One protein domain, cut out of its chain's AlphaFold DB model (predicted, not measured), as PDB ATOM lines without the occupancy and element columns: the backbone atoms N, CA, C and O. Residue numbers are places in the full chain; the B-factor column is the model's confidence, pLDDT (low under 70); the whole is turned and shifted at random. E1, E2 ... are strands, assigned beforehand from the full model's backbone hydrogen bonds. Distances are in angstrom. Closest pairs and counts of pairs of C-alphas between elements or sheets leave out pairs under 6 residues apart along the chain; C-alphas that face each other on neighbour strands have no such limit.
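Overview. This is residues 2 to 64 of the 64 residues of an uncharacterized protein of Pseudomonas syringae (UniProt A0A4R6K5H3). With little regular structure, this is a rod in which the long unnamed stretch 2 to 32 runs to one end, folds back near Gln 11 and passes along to the other, before a small three-stranded sheet. The sheet, order E1, E2, E3, is an antiparallel meander, each strand the neighbour of the one before. The 63 printed residues, 18 in named strands and with no named helix, are all strand by class; the whole is only just loose, close to compact, with a radius of gyration of the C-alphas of 13.0 A and spans of 40 by 19 by 18 A.

Arrangement. E1, residues 33 to 39, and E2, residues 42 to 48, form a hairpin at 156 degrees; N 37 and O 44 are 2.8 A apart, within hydrogen-bond range. E2 and E3, residues 54 to 57, form another at 151 degrees, with N 47 and O 56 at 2.8 A. Residues 61 to 62 pair antiparallel with 42 to 43 of E2.

Along the chain. C-alpha 2 is at (-117.142, 0.247, -48.263). E1 begins at (-108.321, -10.387, -49.152) and is 19.6 A long, E2 19.7 A; E3, 7.6 A, ends at (-105.305, 0.003, -53.437).

Size, cuts and confidence. The C-alphas farthest apart, of Gln 11 and Pro 28, are 40.5 A apart. The printed part has no cut, and both links are tight. Residues 2 to 15 have pLDDT under 70.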
ATOM      1  N   GLU A   2    -117.861  -0.734 -49.091       50.09
ATOM      2  CA  GLU A   2    -117.142   0.247 -48.263       50.09
ATOM      3  C   GLU A   2    -116.471  -0.495 -47.101       50.09
ATOM      4  O   GLU A   2    -117.073  -1.399 -46.520       50.09
ATOM      5  N   VAL A   3    -115.214  -0.165 -46.793       57.16
ATOM      6  CA  VAL A   3    -114.421  -0.844 -45.760       57.16
ATOM      7  C   VAL A   3    -113.895   0.199 -44.781       57.16
ATOM      8  O   VAL A   3    -113.005   0.970 -45.114       57.16
ATOM      9  N   GLY A   4    -114.416   0.201 -43.555       54.78
ATOM     10  CA  GLY A   4    -113.875   1.014 -42.467       54.78
ATOM     11  C   GLY A   4    -112.833   0.239 -41.663       54.78
ATOM     12  O   GLY A   4    -113.156  -0.800 -41.088       54.78
ATOM     13  N   ILE A   5    -111.601   0.745 -41.579       61.22
ATOM     14  CA  ILE A   5    -110.547   0.169 -40.730       61.22
ATOM     15  C   ILE A   5    -110.494   0.929 -39.404       61.22
ATOM     16  O   ILE A   5    -110.367   2.149 -39.378       61.22
ATOM     17  N   VAL A   6    -110.575   0.216 -38.279       59.03
ATOM     18  CA  VAL A   6    -110.435   0.812 -36.941       59.03
ATOM     19  C   VAL A   6    -109.213   0.220 -36.255       59.03
ATOM     20  O   VAL A   6    -109.237  -0.918 -35.789       59.03
ATOM     21  N   ALA A   7    -108.147   1.013 -36.157       56.09
ATOM     22  CA  ALA A   7    -106.930   0.629 -35.461       56.09
ATOM     23  C   ALA A   7    -107.058   0.907 -33.953       56.09
ATOM     24  O   ALA A   7    -107.043   2.055 -33.510       56.09
ATOM     25  N   LYS A   8    -107.163  -0.143 -33.132       54.91
ATOM     26  CA  LYS A   8    -107.093  -0.011 -31.668       54.91
ATOM     27  C   LYS A   8    -105.631  -0.099 -31.219       54.91
ATOM     28  O   LYS A   8    -105.068  -1.185 -31.157       54.91
ATOM     29  N   GLY A   9    -105.011   1.046 -30.931       54.62
ATOM     30  CA  GLY A   9    -103.647   1.111 -30.395       54.62
ATOM     31  C   GLY A   9    -103.536   0.643 -28.933       54.62
ATOM     32  O   GLY A   9    -104.504   0.691 -28.176       54.62
ATOM     33  N   TYR A  10    -102.321   0.242 -28.527       49.22
ATOM     34  CA  TYR A  10    -101.976  -0.332 -27.209       49.22
ATOM     35  C   TYR A  10    -102.105   0.647 -26.017       49.22
ATOM     36  O   TYR A  10    -102.045   0.237 -24.863       49.22
ATOM     37  N   GLN A  11    -102.324   1.945 -26.252       49.41
ATOM     38  CA  GLN A  11    -102.426   2.957 -25.193       49.41
ATOM     39  C   GLN A  11    -103.525   3.985 -25.480       49.41
ATOM     40  O   GLN A  11    -103.194   5.088 -25.878       49.41
ATOM     41  N   LYS A  12    -104.816   3.655 -25.297       51.41
ATOM     42  CA  LYS A  12    -105.984   4.587 -25.226       51.41
ATOM     43  C   LYS A  12    -106.136   5.709 -26.293       51.41
ATOM     44  O   LYS A  12    -107.137   6.413 -26.269       51.41
ATOM     45  N   SER A  13    -105.230   5.848 -27.256       55.53
ATOM     46  CA  SER A  13    -105.275   6.724 -28.418       55.53
ATOM     47  C   SER A  13    -105.875   5.887 -29.534       55.53
ATOM     48  O   SER A  13    -105.201   5.101 -30.203       55.53
ATOM     49  N   GLN A  14    -107.198   5.954 -29.641       61.41
ATOM     50  CA  GLN A  14    -107.909   5.394 -30.780       61.41
ATOM     51  C   GLN A  14    -107.664   6.339 -31.951       61.41
ATOM     52  O   GLN A  14    -108.387   7.318 -32.100       61.41
ATOM     53  N   ARG A  15    -106.617   6.082 -32.738       67.12
ATOM     54  CA  ARG A  15    -106.451   6.786 -34.008       67.12
ATOM     55  C   ARG A  15    -107.394   6.179 -35.027       67.12
ATOM     56  O   ARG A  15    -107.397   4.959 -35.223       67.12
ATOM     57  N   ARG A  16    -108.218   7.015 -35.647       73.31
ATOM     58  CA  ARG A  16    -109.204   6.586 -36.634       73.31
ATOM     59  C   ARG A  16    -108.724   7.013 -38.010       73.31
ATOM     60  O   ARG A  16    -108.553   8.194 -38.283       73.31
ATOM     61  N   CYS A  17    -108.556   6.038 -38.887       76.56
ATOM     62  CA  CYS A  17    -108.268   6.258 -40.296       76.56
ATOM     63  C   CYS A  17    -109.481   5.755 -41.073       76.56
ATOM     64  O   CYS A  17    -109.993   4.669 -40.803       76.56
ATOM     65  N   VAL A  18    -109.989   6.562 -41.997       77.69
ATOM     66  CA  VAL A  18    -111.118   6.172 -42.842       77.69
ATOM     67  C   VAL A  18    -110.612   6.158 -44.269       77.69
ATOM     68  O   VAL A  18    -110.273   7.199 -44.820       77.69
ATOM     69  N   ALA A  19    -110.528   4.961 -44.833       79.25
ATOM     70  CA  ALA A  19    -110.096   4.738 -46.199       79.25
ATOM     71  C   ALA A  19    -111.294   4.255 -47.017       79.25
ATOM     72  O   ALA A  19    -112.076   3.437 -46.541       79.25
ATOM     73  N   THR A  20    -111.438   4.744 -48.246       82.31
ATOM     74  CA  THR A  20    -112.432   4.221 -49.189       82.31
ATOM     75  C   THR A  20    -111.695   3.558 -50.338       82.31
ATOM     76  O   THR A  20    -110.912   4.206 -51.024       82.31
ATOM     77  N   LEU A  21    -111.947   2.266 -50.542       85.69
ATOM     78  CA  LEU A  21    -111.424   1.504 -51.671       85.69
ATOM     79  C   LEU A  21    -112.585   1.143 -52.597       85.69
ATOM     80  O   LEU A  21    -113.533   0.474 -52.184       85.69
ATOM     81  N   ALA A  22    -112.511   1.589 -53.848       85.00
ATOM     82  CA  ALA A  22    -113.505   1.283 -54.866       85.00
ATOM     83  C   ALA A  22    -113.013   0.138 -55.759       85.00
ATOM     84  O   ALA A  22    -111.937   0.209 -56.344       85.00
ATOM     85  N   TYR A  23    -113.826  -0.909 -55.890       88.81
ATOM     86  CA  TYR A  23    -113.591  -2.002 -56.830       88.81
ATOM     87  C   TYR A  23    -114.933  -2.493 -57.384       88.81
ATOM     88  O   TYR A  23    -115.857  -2.771 -56.618       88.81
ATOM     89  N   GLY A  24    -115.060  -2.547 -58.712       88.81
ATOM     90  CA  GLY A  24    -116.303  -2.922 -59.404       88.81
ATOM     91  C   GLY A  24    -116.330  -4.360 -59.929       88.81
ATOM     92  O   GLY A  24    -117.375  -4.827 -60.362       88.81
ATOM     93  N   GLY A  25    -115.197  -5.066 -59.896       90.38
ATOM     94  CA  GLY A  25    -115.021  -6.377 -60.530       90.38
ATOM     95  C   GLY A  25    -115.288  -7.573 -59.615       90.38
ATOM     96  O   GLY A  25    -114.632  -8.603 -59.770       90.38
ATOM     97  N   PHE A  26    -116.175  -7.437 -58.626       89.94
ATOM     98  CA  PHE A  26    -116.514  -8.544 -57.730       89.94
ATOM     99  C   PHE A  26    -117.286  -9.628 -58.482       89.94
ATOM    100  O   PHE A  26    -118.279  -9.343 -59.149       89.94
ATOM    101  N   GLN A  27    -116.830 -10.870 -58.355       91.88
ATOM    102  CA  GLN A  27    -117.451 -12.038 -58.968       91.88
ATOM    103  C   GLN A  27    -118.140 -12.899 -57.898       91.88
ATOM    104  O   GLN A  27    -117.679 -12.954 -56.752       91.88
ATOM    105  N   PRO A  28    -119.251 -13.570 -58.239       91.50
ATOM    106  CA  PRO A  28    -119.920 -14.484 -57.322       91.50
ATOM    107  C   PRO A  28    -119.006 -15.663 -56.966       91.50
ATOM    108  O   PRO A  28    -118.281 -16.170 -57.815       91.50
ATOM    109  N   ASN A  29    -119.084 -16.122 -55.713       91.25
ATOM    110  CA  ASN A  29    -118.317 -17.251 -55.167       91.25
ATOM    111  C   ASN A  29    -116.784 -17.078 -55.150       91.25
ATOM    112  O   ASN A  29    -116.071 -18.032 -54.841       91.25
ATOM    113  N   GLU A  30    -116.270 -15.880 -55.429       92.00
ATOM    114  CA  GLU A  30    -114.844 -15.572 -55.312       92.00
ATOM    115  C   GLU A  30    -114.476 -15.074 -53.909       92.00
ATOM    116  O   GLU A  30    -115.288 -14.494 -53.185       92.00
ATOM    117  N   THR A  31    -113.217 -15.295 -53.526       92.00
ATOM    118  CA  THR A  31    -112.664 -14.820 -52.251       92.00
ATOM    119  C   THR A  31    -111.667 -13.704 -52.498       92.00
ATOM    120  O   THR A  31    -110.777 -13.822 -53.337       92.00
ATOM    121  N   TYR A  32    -111.778 -12.647 -51.701       92.00
ATOM    122  CA  TYR A  32    -110.894 -11.494 -51.757       92.00
ATOM    123  C   TYR A  32    -110.272 -11.249 -50.388       92.00
ATOM    124  O   TYR A  32    -110.877 -11.536 -49.354       92.00
ATOM    125  N   ARG A  33    -109.054 -10.713 -50.376       92.81
ATOM    126  CA  ARG A  33    -108.321 -10.387 -49.152       92.81
ATOM    127  C   ARG A  33    -108.013  -8.904 -49.126       92.81
ATOM    128  O   ARG A  33    -107.525  -8.359 -50.107       92.81
ATOM    129  N   LEU A  34    -108.271  -8.271 -47.992       91.06
ATOM    130  CA  LEU A  34    -107.830  -6.910 -47.718       91.06
ATOM    131  C   LEU A  34    -106.611  -6.992 -46.813       91.06
ATOM    132  O   LEU A  34    -106.677  -7.597 -45.743       91.06
ATOM    133  N   ILE A  35    -105.503  -6.412 -47.260       89.44
ATOM    134  CA  ILE A  35    -104.270  -6.350 -46.482       89.44
ATOM    135  C   ILE A  35    -104.007  -4.892 -46.131       89.44
ATOM    136  O   ILE A  35    -103.919  -4.032 -47.007       89.44
ATOM    137  N   GLU A  36    -103.893  -4.636 -44.832       87.44
ATOM    138  CA  GLU A  36    -103.419  -3.373 -44.282       87.44
ATOM    139  C   GLU A  36    -101.888  -3.382 -44.249       87.44
ATOM    140  O   GLU A  36    -101.270  -4.324 -43.750       87.44
ATOM    141  N   SER A  37    -101.274  -2.308 -44.732       87.50
ATOM    142  CA  SER A  37     -99.860  -2.008 -44.519       87.50
ATOM    143  C   SER A  37     -99.715  -0.618 -43.907       87.50
ATOM    144  O   SER A  37    -100.563   0.253 -44.101       87.50
ATOM    145  N   ARG A  38     -98.649  -0.417 -43.130       84.12
ATOM    146  CA  ARG A  38     -98.398   0.830 -42.400       84.12
ATOM    147  C   ARG A  38     -97.097   1.465 -42.844       84.12
ATOM    148  O   ARG A  38     -96.086   0.776 -42.961       84.12
ATOM    149  N   SER A  39     -97.122   2.782 -42.997       81.50
ATOM    150  CA  SER A  39     -95.937   3.607 -43.203       81.50
ATOM    151  C   SER A  39     -95.997   4.794 -42.248       81.50
ATOM    152  O   SER A  39     -96.747   5.744 -42.452       81.50
ATOM    153  N   GLY A  40     -95.252   4.717 -41.144       84.19
ATOM    154  CA  GLY A  40     -95.327   5.724 -40.088       84.19
ATOM    155  C   GLY A  40     -96.730   5.812 -39.476       84.19
ATOM    156  O   GLY A  40     -97.182   4.874 -38.820       84.19
ATOM    157  N   MET A  41     -97.394   6.957 -39.662       82.81
ATOM    158  CA  MET A  41     -98.762   7.200 -39.179       82.81
ATOM    159  C   MET A  41     -99.840   6.926 -40.228       82.81
ATOM    160  O   MET A  41    -101.024   7.007 -39.901       82.81
ATOM    161  N   ASP A  42     -99.437   6.578 -41.445       85.50
ATOM    162  CA  ASP A  42    -100.353   6.369 -42.551       85.50
ATOM    163  C   ASP A  42    -100.616   4.876 -42.744       85.50
ATOM    164  O   ASP A  42     -99.763   4.013 -42.488       85.50
ATOM    165  N   VAL A  43    -101.822   4.575 -43.210       86.12
ATOM    166  CA  VAL A  43    -102.285   3.230 -43.532       86.12
ATOM    167  C   VAL A  43    -102.584   3.150 -45.019       86.12
ATOM    168  O   VAL A  43    -103.292   3.995 -45.561       86.12
ATOM    169  N   LYS A  44    -102.099   2.094 -45.669       90.31
ATOM    170  CA  LYS A  44    -102.492   1.723 -47.026       90.31
ATOM    171  C   LYS A  44    -103.232   0.397 -47.002       90.31
ATOM    172  O   LYS A  44    -102.797  -0.548 -46.340       90.31
ATOM    173  N   VAL A  45    -104.326   0.314 -47.749       90.06
ATOM    174  CA  VAL A  45    -105.133  -0.899 -47.881       90.06
ATOM    175  C   VAL A  45    -105.060  -1.380 -49.314       90.06
ATOM    176  O   VAL A  45    -105.346  -0.619 -50.234       90.06
ATOM    177  N   THR A  46    -104.731  -2.652 -49.499       93.06
ATOM    178  CA  THR A  46    -104.703  -3.279 -50.820       93.06
ATOM    179  C   THR A  46    -105.677  -4.451 -50.849       93.06
ATOM    180  O   THR A  46    -105.690  -5.296 -49.951       93.06
ATOM    181  N   LEU A  47    -106.510  -4.484 -51.886       93.06
ATOM    182  CA  LEU A  47    -107.411  -5.582 -52.204       93.06
ATOM    183  C   LEU A  47    -106.686  -6.582 -53.102       93.06
ATOM    184  O   LEU A  47    -106.163  -6.212 -54.150       93.06
ATOM    185  N   PHE A  48    -106.723  -7.851 -52.719       95.31
ATOM    186  CA  PHE A  48    -106.178  -8.965 -53.475       95.31
ATOM    187  C   PHE A  48    -107.269  -9.966 -53.840       95.31
ATOM    188  O   PHE A  48    -108.192 -10.193 -53.053       95.31
ATOM    189  N   ASP A  49    -107.133 -10.613 -54.992       94.31
ATOM    190  CA  ASP A  49    -107.911 -11.809 -55.311       94.31
ATOM    191  C   ASP A  49    -107.390 -13.060 -54.567       94.31
ATOM    192  O   ASP A  49    -106.416 -13.043 -53.791       94.31
ATOM    193  N   ASN A  50    -108.058 -14.188 -54.797       92.44
ATOM    194  CA  ASN A  50    -107.665 -15.491 -54.263       92.44
ATOM    195  C   ASN A  50    -106.310 -15.986 -54.797       92.44
ATOM    196  O   ASN A  50    -105.632 -16.745 -54.103       92.44
ATOM    197  N   LYS A  51    -105.878 -15.523 -55.972       94.19
ATOM    198  CA  LYS A  51    -104.580 -15.836 -56.589       94.19
ATOM    199  C   LYS A  51    -103.448 -14.958 -56.051       94.19
ATOM    200  O   LYS A  51    -102.285 -15.252 -56.305       94.19
ATOM    201  N   GLY A  52    -103.767 -13.926 -55.267       93.81
ATOM    202  CA  GLY A  52    -102.795 -12.982 -54.716       93.81
ATOM    203  C   GLY A  52    -102.450 -11.831 -55.660       93.81
ATOM    204  O   GLY A  52    -101.454 -11.150 -55.435       93.81
ATOM    205  N   VAL A  53    -103.257 -11.590 -56.694       95.69
ATOM    206  CA  VAL A  53    -103.132 -10.424 -57.572       95.69
ATOM    207  C   VAL A  53    -103.740  -9.211 -56.879       95.69
ATOM    208  O   VAL A  53    -104.874  -9.274 -56.405       95.69
ATOM    209  N   ALA A  54    -102.993  -8.108 -56.824       95.25
ATOM    210  CA  ALA A  54    -103.507  -6.833 -56.341       95.25
ATOM    211  C   ALA A  54    -104.502  -6.255 -57.359       95.25
ATOM    212  O   ALA A  54    -104.164  -6.058 -58.525       95.25
ATOM    213  N   LEU A  55    -105.729  -5.999 -56.913       94.69
ATOM    214  CA  LEU A  55    -106.836  -5.531 -57.749       94.69
ATOM    215  C   LEU A  55    -107.094  -4.030 -57.606       94.69
ATOM    216  O   LEU A  55    -107.498  -3.374 -58.562       94.69
ATOM    217  N   ALA A  56    -106.907  -3.501 -56.400       92.56
ATOM    218  CA  ALA A  56    -107.088  -2.094 -56.076       92.56
ATOM    219  C   ALA A  56    -106.303  -1.761 -54.808       92.56
ATOM    220  O   ALA A  56    -106.100  -2.620 -53.948       92.56
ATOM    221  N   GLU A  57    -105.909  -0.505 -54.660       93.06
ATOM    222  CA  GLU A  57    -105.305   0.003 -53.437       93.06
ATOM    223  C   GLU A  57    -105.797   1.410 -53.128       93.06
ATOM    224  O   GLU A  57    -106.283   2.123 -54.005       93.06
ATOM    225  N   THR A  58    -105.715   1.780 -51.857       89.88
ATOM    226  CA  THR A  58    -105.898   3.161 -51.419       89.88
ATOM    227  C   THR A  58    -104.582   3.914 -51.553       89.88
ATOM    228  O   THR A  58    -103.510   3.307 -51.572       89.88
ATOM    229  N   ASP A  59    -104.643   5.239 -51.528       88.50
ATOM    230  CA  ASP A  59    -103.468   6.045 -51.206       88.50
ATOM    231  C   ASP A  59    -103.013   5.792 -49.754       88.50
ATOM    232  O   ASP A  59    -103.653   5.057 -48.989       88.50
ATOM    233  N   ASN A  60    -101.904   6.418 -49.354       87.31
ATOM    234  CA  ASN A  60    -101.512   6.488 -47.947       87.31
ATOM    235  C   ASN A  60    -102.543   7.333 -47.183       87.31
ATOM    236  O   ASN A  60    -102.609   8.550 -47.345       87.31
ATOM    237  N   VAL A  61    -103.368   6.675 -46.369       86.00
ATOM    238  CA  VAL A  61    -104.442   7.308 -45.602       86.00
ATOM    239  C   VAL A  61    -103.922   7.709 -44.224       86.00
ATOM    240  O   VAL A  61    -103.542   6.827 -43.447       86.00
ATOM    241  N   PRO A  62    -103.940   9.004 -43.873       83.00
ATOM    242  CA  PRO A  62    -103.482   9.454 -42.569       83.00
ATOM    243  C   PRO A  62    -104.439   9.004 -41.460       83.00
ATOM    244  O   PRO A  62    -105.664   9.086 -41.585       83.00
ATOM    245  N   CYS A  63    -103.873   8.545 -40.348       77.69
ATOM    246  CA  CYS A  63    -104.621   8.188 -39.148       77.69
ATOM    247  C   CYS A  63    -104.620   9.352 -38.151       77.69
ATOM    248  O   CYS A  63    -103.572   9.672 -37.585       77.69
ATOM    249  N   LEU A  64    -105.796   9.951 -37.930       72.69
ATOM    250  CA  LEU A  64    -106.012  11.053 -36.984       72.69
ATOM    251  C   LEU A  64    -106.238  10.526 -35.561       72.69
ATOM    252  O   LEU A  64    -107.022   9.560 -35.409       72.69
TER     253      LEU A  64